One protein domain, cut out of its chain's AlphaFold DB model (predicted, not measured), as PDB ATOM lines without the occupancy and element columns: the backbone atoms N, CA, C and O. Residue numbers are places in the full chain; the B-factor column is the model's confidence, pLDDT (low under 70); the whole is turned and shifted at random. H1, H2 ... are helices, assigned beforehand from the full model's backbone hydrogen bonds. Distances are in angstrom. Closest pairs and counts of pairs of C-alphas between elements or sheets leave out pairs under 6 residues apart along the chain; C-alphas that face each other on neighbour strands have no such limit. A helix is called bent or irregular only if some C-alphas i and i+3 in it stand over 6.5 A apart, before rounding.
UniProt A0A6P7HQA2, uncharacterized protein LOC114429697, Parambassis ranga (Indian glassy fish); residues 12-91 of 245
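This is residues 12 to 91 of the 245 residues of the protein "uncharacterized protein LOC114429697" of Parambassis ranga (Indian glassy fish) (UniProt A0A6P7HQA2). Two long helices, H2 and H4, meet near their first residues and spread away from there in opposite ways like a wide V, while the later half of H1 packs steeply on the first half of H2 near that joint. Small H3 turns the chain at the far end of H2, the link of residues 62 to 70 folds back to the beginning of H4, and residues 82 to 91, of which 82 to 90 belong to H4, stick out as an arm. The printed part has 80 residues with four named helices, H1, H2, H3 and H4 in chain order, and no named strand; its class is all helix. The whole is only just loose, close to compact, with a radius of gyration of the C-alphas of 14.2 A, and elongated, spanning 47 by 29 by 20 A.

H4, residues 71 to 90, is the longest helix; with its residues 71 to 75 alone it touches residues 38 to 42 of H2, residues 37 to 55. The closest C-alphas of the two, those of Val 74 and Lys 38, are 6.3 A apart, and the helices run opposite ways at a steep tilt of 57 degrees. H2 is the hub, touching three other helices. H1, residues 12 to 29, touches residues 37 to 45 of H2 with its residues 21 to 29 alone, opposite ways at a steep tilt of 60 degrees; the closest C-alphas, of Leu 25 and Ile 41, are 5.9 A apart. H1 and H4 only just touch, with 3 pairs of C-alphas within 8 A, the closest being those of Val 22 and Val 74 at 7.2 A; at 72 degrees they are only just about perpendicular. The helix packing is mostly crossed, with no touching pair that has a tilt at a shallow one. H3, residues 57 to 61, and H2 touch only at the corner by their link, where the closest C-alphas, of Leu 53 and Ser 60, are 4.8 A apart. H3 is apart from H1 and from H4. In H1, H2 and H4 every O i to N i+4 pair is within hydrogen-bond range; in H3 it is 0 of 1, beside 1 of 2 O i to N i+3 pairs.

H4 measures 28.7 A from C-alpha 71 at (-15.022, -5.306, 12.970) to C-alpha 90 at (-11.355, 19.183, 27.395). H2 measures 25.4 A and is neither bent nor irregular, but only just: C-alphas 52 and 55 are 6.4 A apart. H1 measures 25.3 A and begins with C-alpha 12 at (-25.321, -6.835, 29.963). H3 has five residues.

The two C-alphas farthest apart, those of Ala 57 and Thr 90, are 47.3 A apart. Residues 30 to 36 stand free, as do residues 82 to 91; the body without these stretches spans 35 by 24 by 18 A. The printed part has no cut and no long link: H2 to H3 is tight, and H1 to H2 and H3 to H4 are short. The mean pLDDT of the printed part is 81.6, with residues 12 to 15 and 30 to 36 under 70.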
ATOM      1  N   ILE A  12     -26.205  -7.890  29.433       51.44
ATOM      2  CA  ILE A  12     -25.321  -6.835  29.963       51.44
ATOM      3  C   ILE A  12     -23.988  -7.416  30.445       51.44
ATOM      4  O   ILE A  12     -22.934  -6.854  30.158       51.44
ATOM      5  N   GLN A  13     -24.017  -8.575  31.110       55.66
ATOM      6  CA  GLN A  13     -22.806  -9.229  31.625       55.66
ATOM      7  C   GLN A  13     -21.946  -9.820  30.494       55.66
ATOM      8  O   GLN A  13     -20.731  -9.630  30.480       55.66
ATOM      9  N   HIS A  14     -22.573 -10.458  29.496       54.81
ATOM     10  CA  HIS A  14     -21.870 -11.000  28.323       54.81
ATOM     11  C   HIS A  14     -21.243  -9.896  27.464       54.81
ATOM     12  O   HIS A  14     -20.099 -10.024  27.020       54.81
ATOM     13  N   ASN A  15     -21.941  -8.769  27.287       69.44
ATOM     14  CA  ASN A  15     -21.344  -7.604  26.641       69.44
ATOM     15  C   ASN A  15     -20.191  -7.028  27.465       69.44
ATOM     16  O   ASN A  15     -19.190  -6.611  26.890       69.44
ATOM     17  N   ARG A  16     -20.288  -7.021  28.800       80.06
ATOM     18  CA  ARG A  16     -19.247  -6.450  29.660       80.06
ATOM     19  C   ARG A  16     -17.916  -7.184  29.524       80.06
ATOM     20  O   ARG A  16     -16.898  -6.509  29.385       80.06
ATOM     21  N   LEU A  17     -17.905  -8.520  29.511       83.44
ATOM     22  CA  LEU A  17     -16.668  -9.286  29.304       83.44
ATOM     23  C   LEU A  17     -16.062  -8.992  27.927       83.44
ATOM     24  O   LEU A  17     -14.881  -8.664  27.833       83.44
ATOM     25  N   MET A  18     -16.887  -9.027  26.880       85.62
ATOM     26  CA  MET A  18     -16.465  -8.722  25.514       85.62
ATOM     27  C   MET A  18     -15.842  -7.323  25.410       85.62
ATOM     28  O   MET A  18     -14.709  -7.185  24.950       85.62
ATOM     29  N   TYR A  19     -16.520  -6.294  25.924       84.81
ATOM     30  CA  TYR A  19     -15.992  -4.929  25.935       84.81
ATOM     31  C   TYR A  19     -14.742  -4.783  26.804       84.81
ATOM     32  O   TYR A  19     -13.857  -4.008  26.452       84.81
ATOM     33  N   THR A  20     -14.637  -5.525  27.909       87.31
ATOM     34  CA  THR A  20     -13.447  -5.511  28.774       87.31
ATOM     35  C   THR A  20     -12.244  -6.097  28.046       87.31
ATOM     36  O   THR A  20     -11.184  -5.477  28.034       87.31
ATOM     37  N   LEU A  21     -12.412  -7.236  27.372       89.00
ATOM     38  CA  LEU A  21     -11.359  -7.830  26.553       89.00
ATOM     39  C   LEU A  21     -10.956  -6.878  25.429       89.00
ATOM     40  O   LEU A  21      -9.790  -6.513  25.335       89.00
ATOM     41  N   VAL A  22     -11.913  -6.385  24.642       89.19
ATOM     42  CA  VAL A  22     -11.632  -5.421  23.567       89.19
ATOM     43  C   VAL A  22     -10.908  -4.179  24.106       89.19
ATOM     44  O   VAL A  22      -9.968  -3.712  23.468       89.19
ATOM     45  N   LYS A  23     -11.264  -3.683  25.301       88.88
ATOM     46  CA  LYS A  23     -10.568  -2.571  25.969       88.88
ATOM     47  C   LYS A  23      -9.121  -2.912  26.328       88.88
ATOM     48  O   LYS A  23      -8.241  -2.094  26.080       88.88
ATOM     49  N   LEU A  24      -8.868  -4.090  26.896       89.50
ATOM     50  CA  LEU A  24      -7.517  -4.545  27.252       89.50
ATOM     51  C   LEU A  24      -6.644  -4.738  26.006       89.50
ATOM     52  O   LEU A  24      -5.487  -4.317  25.991       89.50
ATOM     53  N   LEU A  25      -7.209  -5.326  24.949       89.94
ATOM     54  CA  LEU A  25      -6.540  -5.492  23.659       89.94
ATOM     55  C   LEU A  25      -6.229  -4.130  23.022       89.94
ATOM     56  O   LEU A  25      -5.125  -3.918  22.523       89.94
ATOM     57  N   TRP A  26      -7.175  -3.191  23.081       86.62
ATOM     58  CA  TRP A  26      -6.990  -1.828  22.592       86.62
ATOM     59  C   TRP A  26      -5.915  -1.070  23.374       86.62
ATOM     60  O   TRP A  26      -5.047  -0.458  22.758       86.62
ATOM     61  N   LEU A  27      -5.903  -1.173  24.707       85.94
ATOM     62  CA  LEU A  27      -4.886  -0.544  25.553       85.94
ATOM     63  C   LEU A  27      -3.483  -1.108  25.284       85.94
ATOM     64  O   LEU A  27      -2.522  -0.350  25.209       85.94
ATOM     65  N   ARG A  28      -3.370  -2.428  25.085       82.69
ATOM     66  CA  ARG A  28      -2.114  -3.084  24.687       82.69
ATOM     67  C   ARG A  28      -1.607  -2.564  23.338       82.69
ATOM     68  O   ARG A  28      -0.407  -2.377  23.176       82.69
ATOM     69  N   SER A  29      -2.511  -2.350  22.383       77.44
ATOM     70  CA  SER A  29      -2.182  -1.877  21.033       77.44
ATOM     71  C   SER A  29      -1.829  -0.383  20.998       77.44
ATOM     72  O   SER A  29      -0.970   0.012  20.220       77.44
ATOM     73  N   HIS A  30      -2.402   0.439  21.886       67.19
ATOM     74  CA  HIS A  30      -2.172   1.891  21.940       67.19
ATOM     75  C   HIS A  30      -0.729   2.320  22.257       67.19
ATOM     76  O   HIS A  30      -0.385   3.481  22.046       67.19
ATOM     77  N   GLY A  31       0.110   1.410  22.763       60.56
ATOM     78  CA  GLY A  31       1.552   1.641  22.924       60.56
ATOM     79  C   GLY A  31       2.353   1.499  21.624       60.56
ATOM     80  O   GLY A  31       3.540   1.813  21.604       60.56
ATOM     81  N   SER A  32       1.728   1.024  20.544       59.44
ATOM     82  CA  SER A  32       2.339   0.875  19.225       59.44
ATOM     83  C   SER A  32       1.952   2.058  18.337       59.44
ATOM     84  O   SER A  32       0.774   2.297  18.082       59.44
ATOM     85  N   LEU A  33       2.943   2.804  17.844       56.34
ATOM     86  CA  LEU A  33       2.756   4.012  17.023       56.34
ATOM     87  C   LEU A  33       2.227   3.731  15.597       56.34
ATOM     88  O   LEU A  33       2.051   4.661  14.811       56.34
ATOM     89  N   ALA A  34       1.968   2.470  15.241       53.66
ATOM     90  CA  ALA A  34       1.508   2.061  13.918       53.66
ATOM     91  C   ALA A  34       0.002   1.729  13.923       53.66
ATOM     92  O   ALA A  34      -0.439   0.749  14.514       53.66
ATOM     93  N   SER A  35      -0.801   2.537  13.226       49.91
ATOM     94  CA  SER A  35      -2.215   2.244  12.950       49.91
ATOM     95  C   SER A  35      -2.317   1.148  11.881       49.91
ATOM     96  O   SER A  35      -1.918   1.381  10.739       49.91
ATOM     97  N   PRO A  36      -2.805  -0.059  12.239       56.53
ATOM     98  CA  PRO A  36      -4.197  -0.439  11.979       56.53
ATOM     99  C   PRO A  36      -4.793  -1.324  13.104       56.53
ATOM    100  O   PRO A  36      -5.049  -2.517  12.944       56.53
ATOM    101  N   VAL A  37      -5.131  -0.697  14.230       73.44
ATOM    102  CA  VAL A  37      -5.541  -1.334  15.502       73.44
ATOM    103  C   VAL A  37      -6.763  -2.277  15.402       73.44
ATOM    104  O   VAL A  37      -6.873  -3.268  16.120       73.44
ATOM    105  N   LYS A  38      -7.720  -2.009  14.502       85.00
ATOM    106  CA  LYS A  38      -9.046  -2.675  14.513       85.00
ATOM    107  C   LYS A  38      -8.989  -4.151  14.106       85.00
ATOM    108  O   LYS A  38      -9.655  -4.981  14.717       85.00
ATOM    109  N   ASN A  39      -8.210  -4.461  13.068       87.19
ATOM    110  CA  ASN A  39      -8.058  -5.829  12.565       87.19
ATOM    111  C   ASN A  39      -7.192  -6.676  13.499       87.19
ATOM    112  O   ASN A  39      -7.460  -7.859  13.682       87.19
ATOM    113  N   GLU A  40      -6.176  -6.068  14.107       88.19
ATOM    114  CA  GLU A  40      -5.313  -6.735  15.081       88.19
ATOM    115  C   GLU A  40      -6.086  -7.117  16.338       88.19
ATOM    116  O   GLU A  40      -5.998  -8.262  16.775       88.19
ATOM    117  N   ILE A  41      -6.920  -6.208  16.860       89.12
ATOM    118  CA  ILE A  41      -7.821  -6.510  17.978       89.12
ATOM    119  C   ILE A  41      -8.766  -7.656  17.615       89.12
ATOM    120  O   ILE A  41      -8.951  -8.559  18.426       89.12
ATOM    121  N   LEU A  42      -9.348  -7.641  16.411       90.75
ATOM    122  CA  LEU A  42     -10.262  -8.700  15.978       90.75
ATOM    123  C   LEU A  42      -9.554 -10.062  15.929       90.75
ATOM    124  O   LEU A  42     -10.023 -11.012  16.548       90.75
ATOM    125  N   LYS A  43      -8.384 -10.134  15.283       91.19
ATOM    126  CA  LYS A  43      -7.579 -11.364  15.201       91.19
ATOM    127  C   LYS A  43      -7.122 -11.849  16.575       91.19
ATOM    128  O   LYS A  43      -7.140 -13.045  16.848       91.19
ATOM    129  N   ALA A  44      -6.685 -10.944  17.447       90.56
ATOM    130  CA  ALA A  44      -6.260 -11.296  18.795       90.56
ATOM    131  C   ALA A  44      -7.439 -11.802  19.640       90.56
ATOM    132  O   ALA A  44      -7.279 -12.770  20.381       90.56
ATOM    133  N   TYR A  45      -8.624 -11.212  19.484       91.19
ATOM    134  CA  TYR A  45      -9.833 -11.696  20.138       91.19
ATOM    135  C   TYR A  45     -10.226 -13.094  19.644       91.19
ATOM    136  O   TYR A  45     -10.477 -13.970  20.466       91.19
ATOM    137  N   GLU A  46     -10.201 -13.344  18.333       90.94
ATOM    138  CA  GLU A  46     -10.469 -14.674  17.761       90.94
ATOM    139  C   GLU A  46      -9.477 -15.731  18.269       90.94
ATOM    140  O   GLU A  46      -9.877 -16.840  18.618       90.94
ATOM    141  N   ARG A  47      -8.191 -15.380  18.403       91.25
ATOM    142  CA  ARG A  47      -7.185 -16.267  19.015       91.25
ATOM    143  C   ARG A  47      -7.496 -16.571  20.479       91.25
ATOM    144  O   ARG A  47      -7.317 -17.704  20.909       91.25
ATOM    145  N   ILE A  48      -7.956 -15.583  21.246       89.75
ATOM    146  CA  ILE A  48      -8.372 -15.791  22.640       89.75
ATOM    147  C   ILE A  48      -9.601 -16.700  22.692       89.75
ATOM    148  O   ILE A  48      -9.625 -17.619  23.502       89.75
ATOM    149  N   GLN A  49     -10.582 -16.500  21.806       89.12
ATOM    150  CA  GLN A  49     -11.733 -17.397  21.701       89.12
ATOM    151  C   GLN A  49     -11.293 -18.832  21.420       89.12
ATOM    152  O   GLN A  49     -11.720 -19.736  22.130       89.12
ATOM    153  N   HIS A  50     -10.402 -19.033  20.444       88.44
ATOM    154  CA  HIS A  50      -9.862 -20.351  20.117       88.44
ATOM    155  C   HIS A  50      -9.181 -21.001  21.326       88.44
ATOM    156  O   HIS A  50      -9.495 -22.132  21.680       88.44
ATOM    157  N   ARG A  51      -8.315 -20.261  22.024       87.06
ATOM    158  CA  ARG A  51      -7.595 -20.767  23.201       87.06
ATOM    159  C   ARG A  51      -8.522 -21.165  24.343       87.06
ATOM    160  O   ARG A  51      -8.364 -22.237  24.914       87.06
ATOM    161  N   VAL A  52      -9.495 -20.313  24.648       85.50
ATOM    162  CA  VAL A  52     -10.444 -20.519  25.750       85.50
ATOM    163  C   VAL A  52     -11.407 -21.671  25.459       85.50
ATOM    164  O   VAL A  52     -11.768 -22.401  26.376       85.50
ATOM    165  N   LEU A  53     -11.829 -21.835  24.203       83.00
ATOM    166  CA  LEU A  53     -12.828 -22.836  23.824       83.00
ATOM    167  C   LEU A  53     -12.220 -24.195  23.453       83.00
ATOM    168  O   LEU A  53     -12.876 -25.208  23.679       83.00
ATOM    169  N   LEU A  54     -11.019 -24.227  22.865       81.62
ATOM    170  CA  LEU A  54     -10.467 -25.430  22.223       81.62
ATOM    171  C   LEU A  54      -9.129 -25.904  22.800       81.62
ATOM    172  O   LEU A  54      -8.891 -27.106  22.817       81.62
ATOM    173  N   GLU A  55      -8.250 -25.004  23.250       82.38
ATOM    174  CA  GLU A  55      -6.894 -25.394  23.682       82.38
ATOM    175  C   GLU A  55      -6.794 -25.644  25.193       82.38
ATOM    176  O   GLU A  55      -6.058 -26.528  25.626       82.38
ATOM    177  N   ASP A  56      -7.528 -24.886  26.008       82.81
ATOM    178  CA  ASP A  56      -7.433 -24.968  27.465       82.81
ATOM    179  C   ASP A  56      -8.531 -25.870  28.054       82.81
ATOM    180  O   ASP A  56      -9.720 -25.538  28.057       82.81
ATOM    181  N   ALA A  57      -8.129 -27.022  28.594       78.88
ATOM    182  CA  ALA A  57      -9.027 -28.008  29.202       78.88
ATOM    183  C   ALA A  57      -9.738 -27.511  30.479       78.88
ATOM    184  O   ALA A  57     -10.752 -28.089  30.877       78.88
ATOM    185  N   VAL A  58      -9.225 -26.471  31.144       82.94
ATOM    186  CA  VAL A  58      -9.837 -25.868  32.338       82.94
ATOM    187  C   VAL A  58     -10.835 -24.794  31.922       82.94
ATOM    188  O   VAL A  58     -11.975 -24.791  32.392       82.94
ATOM    189  N   LEU A  59     -10.441 -23.908  31.005       80.19
ATOM    190  CA  LEU A  59     -11.305 -22.817  30.548       80.19
ATOM    191  C   LEU A  59     -12.451 -23.303  29.651       80.19
ATOM    192  O   LEU A  59     -13.555 -22.760  29.735       80.19
ATOM    193  N   SER A  60     -12.236 -24.365  28.874       79.62
ATOM    194  CA  SER A  60     -13.301 -25.018  28.099       79.62
ATOM    195  C   SER A  60     -14.370 -25.630  29.009       79.62
ATOM    196  O   SER A  60     -15.563 -25.475  28.749       79.62
ATOM    197  N   LYS A  61     -13.970 -26.238  30.135       83.25
ATOM    198  CA  LYS A  61     -14.897 -26.743  31.167       83.25
ATOM    199  C   LYS A  61     -15.600 -25.630  31.937       83.25
ATOM    200  O   LYS A  61     -16.730 -25.826  32.376       83.25
ATOM    201  N   ALA A  62     -14.966 -24.464  32.083       79.88
ATOM    202  CA  ALA A  62     -15.566 -23.301  32.737       79.88
ATOM    203  C   ALA A  62     -16.751 -22.709  31.949       79.88
ATOM    204  O   ALA A  62     -17.480 -21.876  32.485       79.88
ATOM    205  N   GLY A  63     -16.958 -23.125  30.692       72.69
ATOM    206  CA  GLY A  63     -18.142 -22.773  29.911       72.69
ATOM    207  C   GLY A  63     -18.287 -21.272  29.674       72.69
ATOM    208  O   GLY A  63     -19.410 -20.780  29.596       72.69
ATOM    209  N   ILE A  64     -17.171 -20.532  29.595       79.62
ATOM    210  CA  ILE A  64     -17.188 -19.071  29.467       79.62
ATOM    211  C   ILE A  64     -17.717 -18.692  28.075       79.62
ATOM    212  O   ILE A  64     -17.052 -18.943  27.064       79.62
ATOM    213  N   PRO A  65     -18.878 -18.032  27.988       74.38
ATOM    214  CA  PRO A  65     -19.486 -17.680  26.717       74.38
ATOM    215  C   PRO A  65     -18.815 -16.429  26.138       74.38
ATOM    216  O   PRO A  65     -19.217 -15.289  26.390       74.38
ATOM    217  N   LEU A  66     -17.772 -16.628  25.334       81.75
ATOM    218  CA  LEU A  66     -17.157 -15.551  24.563       81.75
ATOM    219  C   LEU A  66     -17.963 -15.286  23.290       81.75
ATOM    220  O   LEU A  66     -17.842 -16.002  22.296       81.75
ATOM    221  N   ALA A  67     -18.759 -14.216  23.301       83.19
ATOM    222  CA  ALA A  67     -19.542 -13.793  22.144       83.19
ATOM    223  C   ALA A  67     -18.648 -13.484  20.931       83.19
ATOM    224  O   ALA A  67     -17.592 -12.862  21.060       83.19
ATOM    225  N   LYS A  68     -19.101 -13.869  19.736       85.81
ATOM    226  CA  LYS A  68     -18.436 -13.524  18.475       85.81
ATOM    227  C   LYS A  68     -18.575 -12.025  18.201       85.81
ATOM    228  O   LYS A  68     -19.685 -11.498  18.177       85.81
ATOM    229  N   ILE A  69     -17.452 -11.349  17.972       87.56
ATOM    230  CA  ILE A  69     -17.421  -9.913  17.666       87.56
ATOM    231  C   ILE A  69     -17.190  -9.667  16.175       87.56
ATOM    232  O   ILE A  69     -16.726 -10.539  15.448       87.56
ATOM    233  N   ASN A  70     -17.528  -8.465  15.710       88.38
ATOM    234  CA  ASN A  70     -17.351  -8.048  14.321       88.38
ATOM    235  C   ASN A  70     -16.472  -6.789  14.280       88.38
ATOM    236  O   ASN A  70     -16.460  -5.990  15.215       88.38
ATOM    237  N   ILE A  71     -15.786  -6.541  13.167       89.31
ATOM    238  CA  ILE A  71     -15.022  -5.306  12.970       89.31
ATOM    239  C   ILE A  71     -15.863  -4.035  13.176       89.31
ATOM    240  O   ILE A  71     -15.336  -3.022  13.640       89.31
ATOM    241  N   LYS A  72     -17.174  -4.078  12.887       90.19
ATOM    242  CA  LYS A  72     -18.102  -2.967  13.164       90.19
ATOM    243  C   LYS A  72     -18.161  -2.638  14.660       90.19
ATOM    244  O   LYS A  72     -18.005  -1.480  15.031       90.19
ATOM    245  N   THR A  73     -18.291  -3.651  15.520       86.81
ATOM    246  CA  THR A  73     -18.400  -3.445  16.973       86.81
ATOM    247  C   THR A  73     -17.091  -2.935  17.570       86.81
ATOM    248  O   THR A  73     -17.115  -2.026  18.400       86.81
ATOM    249  N   VAL A  74     -15.948  -3.437  17.090       87.88
ATOM    250  CA  VAL A  74     -14.611  -2.950  17.474       87.88
ATOM    251  C   VAL A  74     -14.415  -1.495  17.040       87.88
ATOM    252  O   VAL A  74     -13.952  -0.665  17.821       87.88
ATOM    253  N   ARG A  75     -14.821  -1.147  15.813       88.25
ATOM    254  CA  ARG A  75     -14.764   0.231  15.304       88.25
ATOM    255  C   ARG A  75     -15.593   1.188  16.159       88.25
ATOM    256  O   ARG A  75     -15.097   2.257  16.508       88.25
ATOM    257  N   ASP A  76     -16.824   0.812  16.490       87.81
ATOM    258  CA  ASP A  76     -17.715   1.647  17.299       87.81
ATOM    259  C   ASP A  76     -17.249   1.755  18.753       87.81
ATOM    260  O   ASP A  76     -17.471   2.777  19.403       87.81
ATOM    261  N   PHE A  77     -16.611   0.710  19.285       86.69
ATOM    262  CA  PHE A  77     -15.959   0.763  20.589       86.69
ATOM    263  C   PHE A  77     -14.822   1.788  20.590       86.69
ATOM    264  O   PHE A  77     -14.837   2.696  21.417       86.69
ATOM    265  N   ILE A  78     -13.898   1.695  19.629       86.56
ATOM    266  CA  ILE A  78     -12.750   2.606  19.520       86.56
ATOM    267  C   ILE A  78     -13.221   4.050  19.370       86.56
ATOM    268  O   ILE A  78     -12.813   4.901  20.150       86.56
ATOM    269  N   ARG A  79     -14.177   4.309  18.468       87.31
ATOM    270  CA  ARG A  79     -14.758   5.649  18.287       87.31
ATOM    271  C   ARG A  79     -15.338   6.206  19.593       87.31
ATOM    272  O   ARG A  79     -15.223   7.398  19.868       87.31
ATOM    273  N   ARG A  80     -15.987   5.359  20.402       87.62
ATOM    274  CA  ARG A  80     -16.506   5.760  21.718       87.62
ATOM    275  C   ARG A  80     -15.386   6.057  22.710       87.62
ATOM    276  O   ARG A  80     -15.494   7.050  23.417       87.62
ATOM    277  N   GLN A  81     -14.333   5.240  22.750       86.50
ATOM    278  CA  GLN A  81     -13.182   5.488  23.626       86.50
ATOM    279  C   GLN A  81     -12.441   6.772  23.237       86.50
ATOM    280  O   GLN A  81     -12.173   7.588  24.108       86.50
ATOM    281  N   GLU A  82     -12.200   7.005  21.945       86.94
ATOM    282  CA  GLU A  82     -11.604   8.246  21.427       86.94
ATOM    283  C   GLU A  82     -12.442   9.467  21.823       86.94
ATOM    284  O   GLU A  82     -11.916  10.461  22.316       86.94
ATOM    285  N   ARG A  83     -13.771   9.381  21.680       88.50
ATOM    286  CA  ARG A  83     -14.675  10.461  22.089       88.50
ATOM    287  C   ARG A  83     -14.625  10.724  23.593       88.50
ATOM    288  O   ARG A  83     -14.640  11.887  23.986       88.50
ATOM    289  N   LEU A  84     -14.587   9.678  24.419       86.81
ATOM    290  CA  LEU A  84     -14.455   9.821  25.873       86.81
ATOM    291  C   LEU A  84     -13.108  10.442  26.243       86.81
ATOM    292  O   LEU A  84     -13.074  11.374  27.035       86.81
ATOM    293  N   LEU A  85     -12.018   9.978  25.634       85.62
ATOM    294  CA  LEU A  85     -10.678  10.508  25.869       85.62
ATOM    295  C   LEU A  85     -10.598  11.995  25.499       85.62
ATOM    296  O   LEU A  85     -10.104  12.796  26.287       85.62
ATOM    297  N   ASN A  86     -11.175  12.383  24.360       86.44
ATOM    298  CA  ASN A  86     -11.261  13.782  23.948       86.44
ATOM    299  C   ASN A  86     -12.127  14.616  24.899       86.44
ATOM    300  O   ASN A  86     -11.737  15.721  25.265       86.44
ATOM    301  N   LEU A  87     -13.274  14.084  25.338       88.62
ATOM    302  CA  LEU A  87     -14.138  14.760  26.306       88.62
ATOM    303  C   LEU A  87     -13.400  15.021  27.624       88.62
ATOM    304  O   LEU A  87     -13.487  16.122  28.160       88.62
ATOM    305  N   HIS A  88     -12.666  14.026  28.128       82.44
ATOM    306  CA  HIS A  88     -11.864  14.159  29.341       82.44
ATOM    307  C   HIS A  88     -10.667  15.099  29.156       82.44
ATOM    308  O   HIS A  88     -10.320  15.802  30.095       82.44
ATOM    309  N   SER A  89     -10.085  15.176  27.956       80.62
ATOM    310  CA  SER A  89      -9.017  16.136  27.635       80.62
ATOM    311  C   SER A  89      -9.498  17.589  27.719       80.62
ATOM    312  O   SER A  89      -8.775  18.471  28.173       80.62
ATOM    313  N   THR A  90     -10.750  17.844  27.329       82.31
ATOM    314  CA  THR A  90     -11.355  19.183  27.395       82.31
ATOM    315  C   THR A  90     -12.121  19.451  28.690       82.31
ATOM    316  O   THR A  90     -12.634  20.555  28.876       82.31
ATOM    317  N   GLN A  91     -12.262  18.455  29.571       81.62
ATOM    318  CA  GLN A  91     -12.871  18.675  30.877       81.62
ATOM    319  C   GLN A  91     -11.905  19.511  31.709       81.62
ATOM    320  O   GLN A  91     -10.831  19.049  32.086       81.62
TER     321      GLN A  91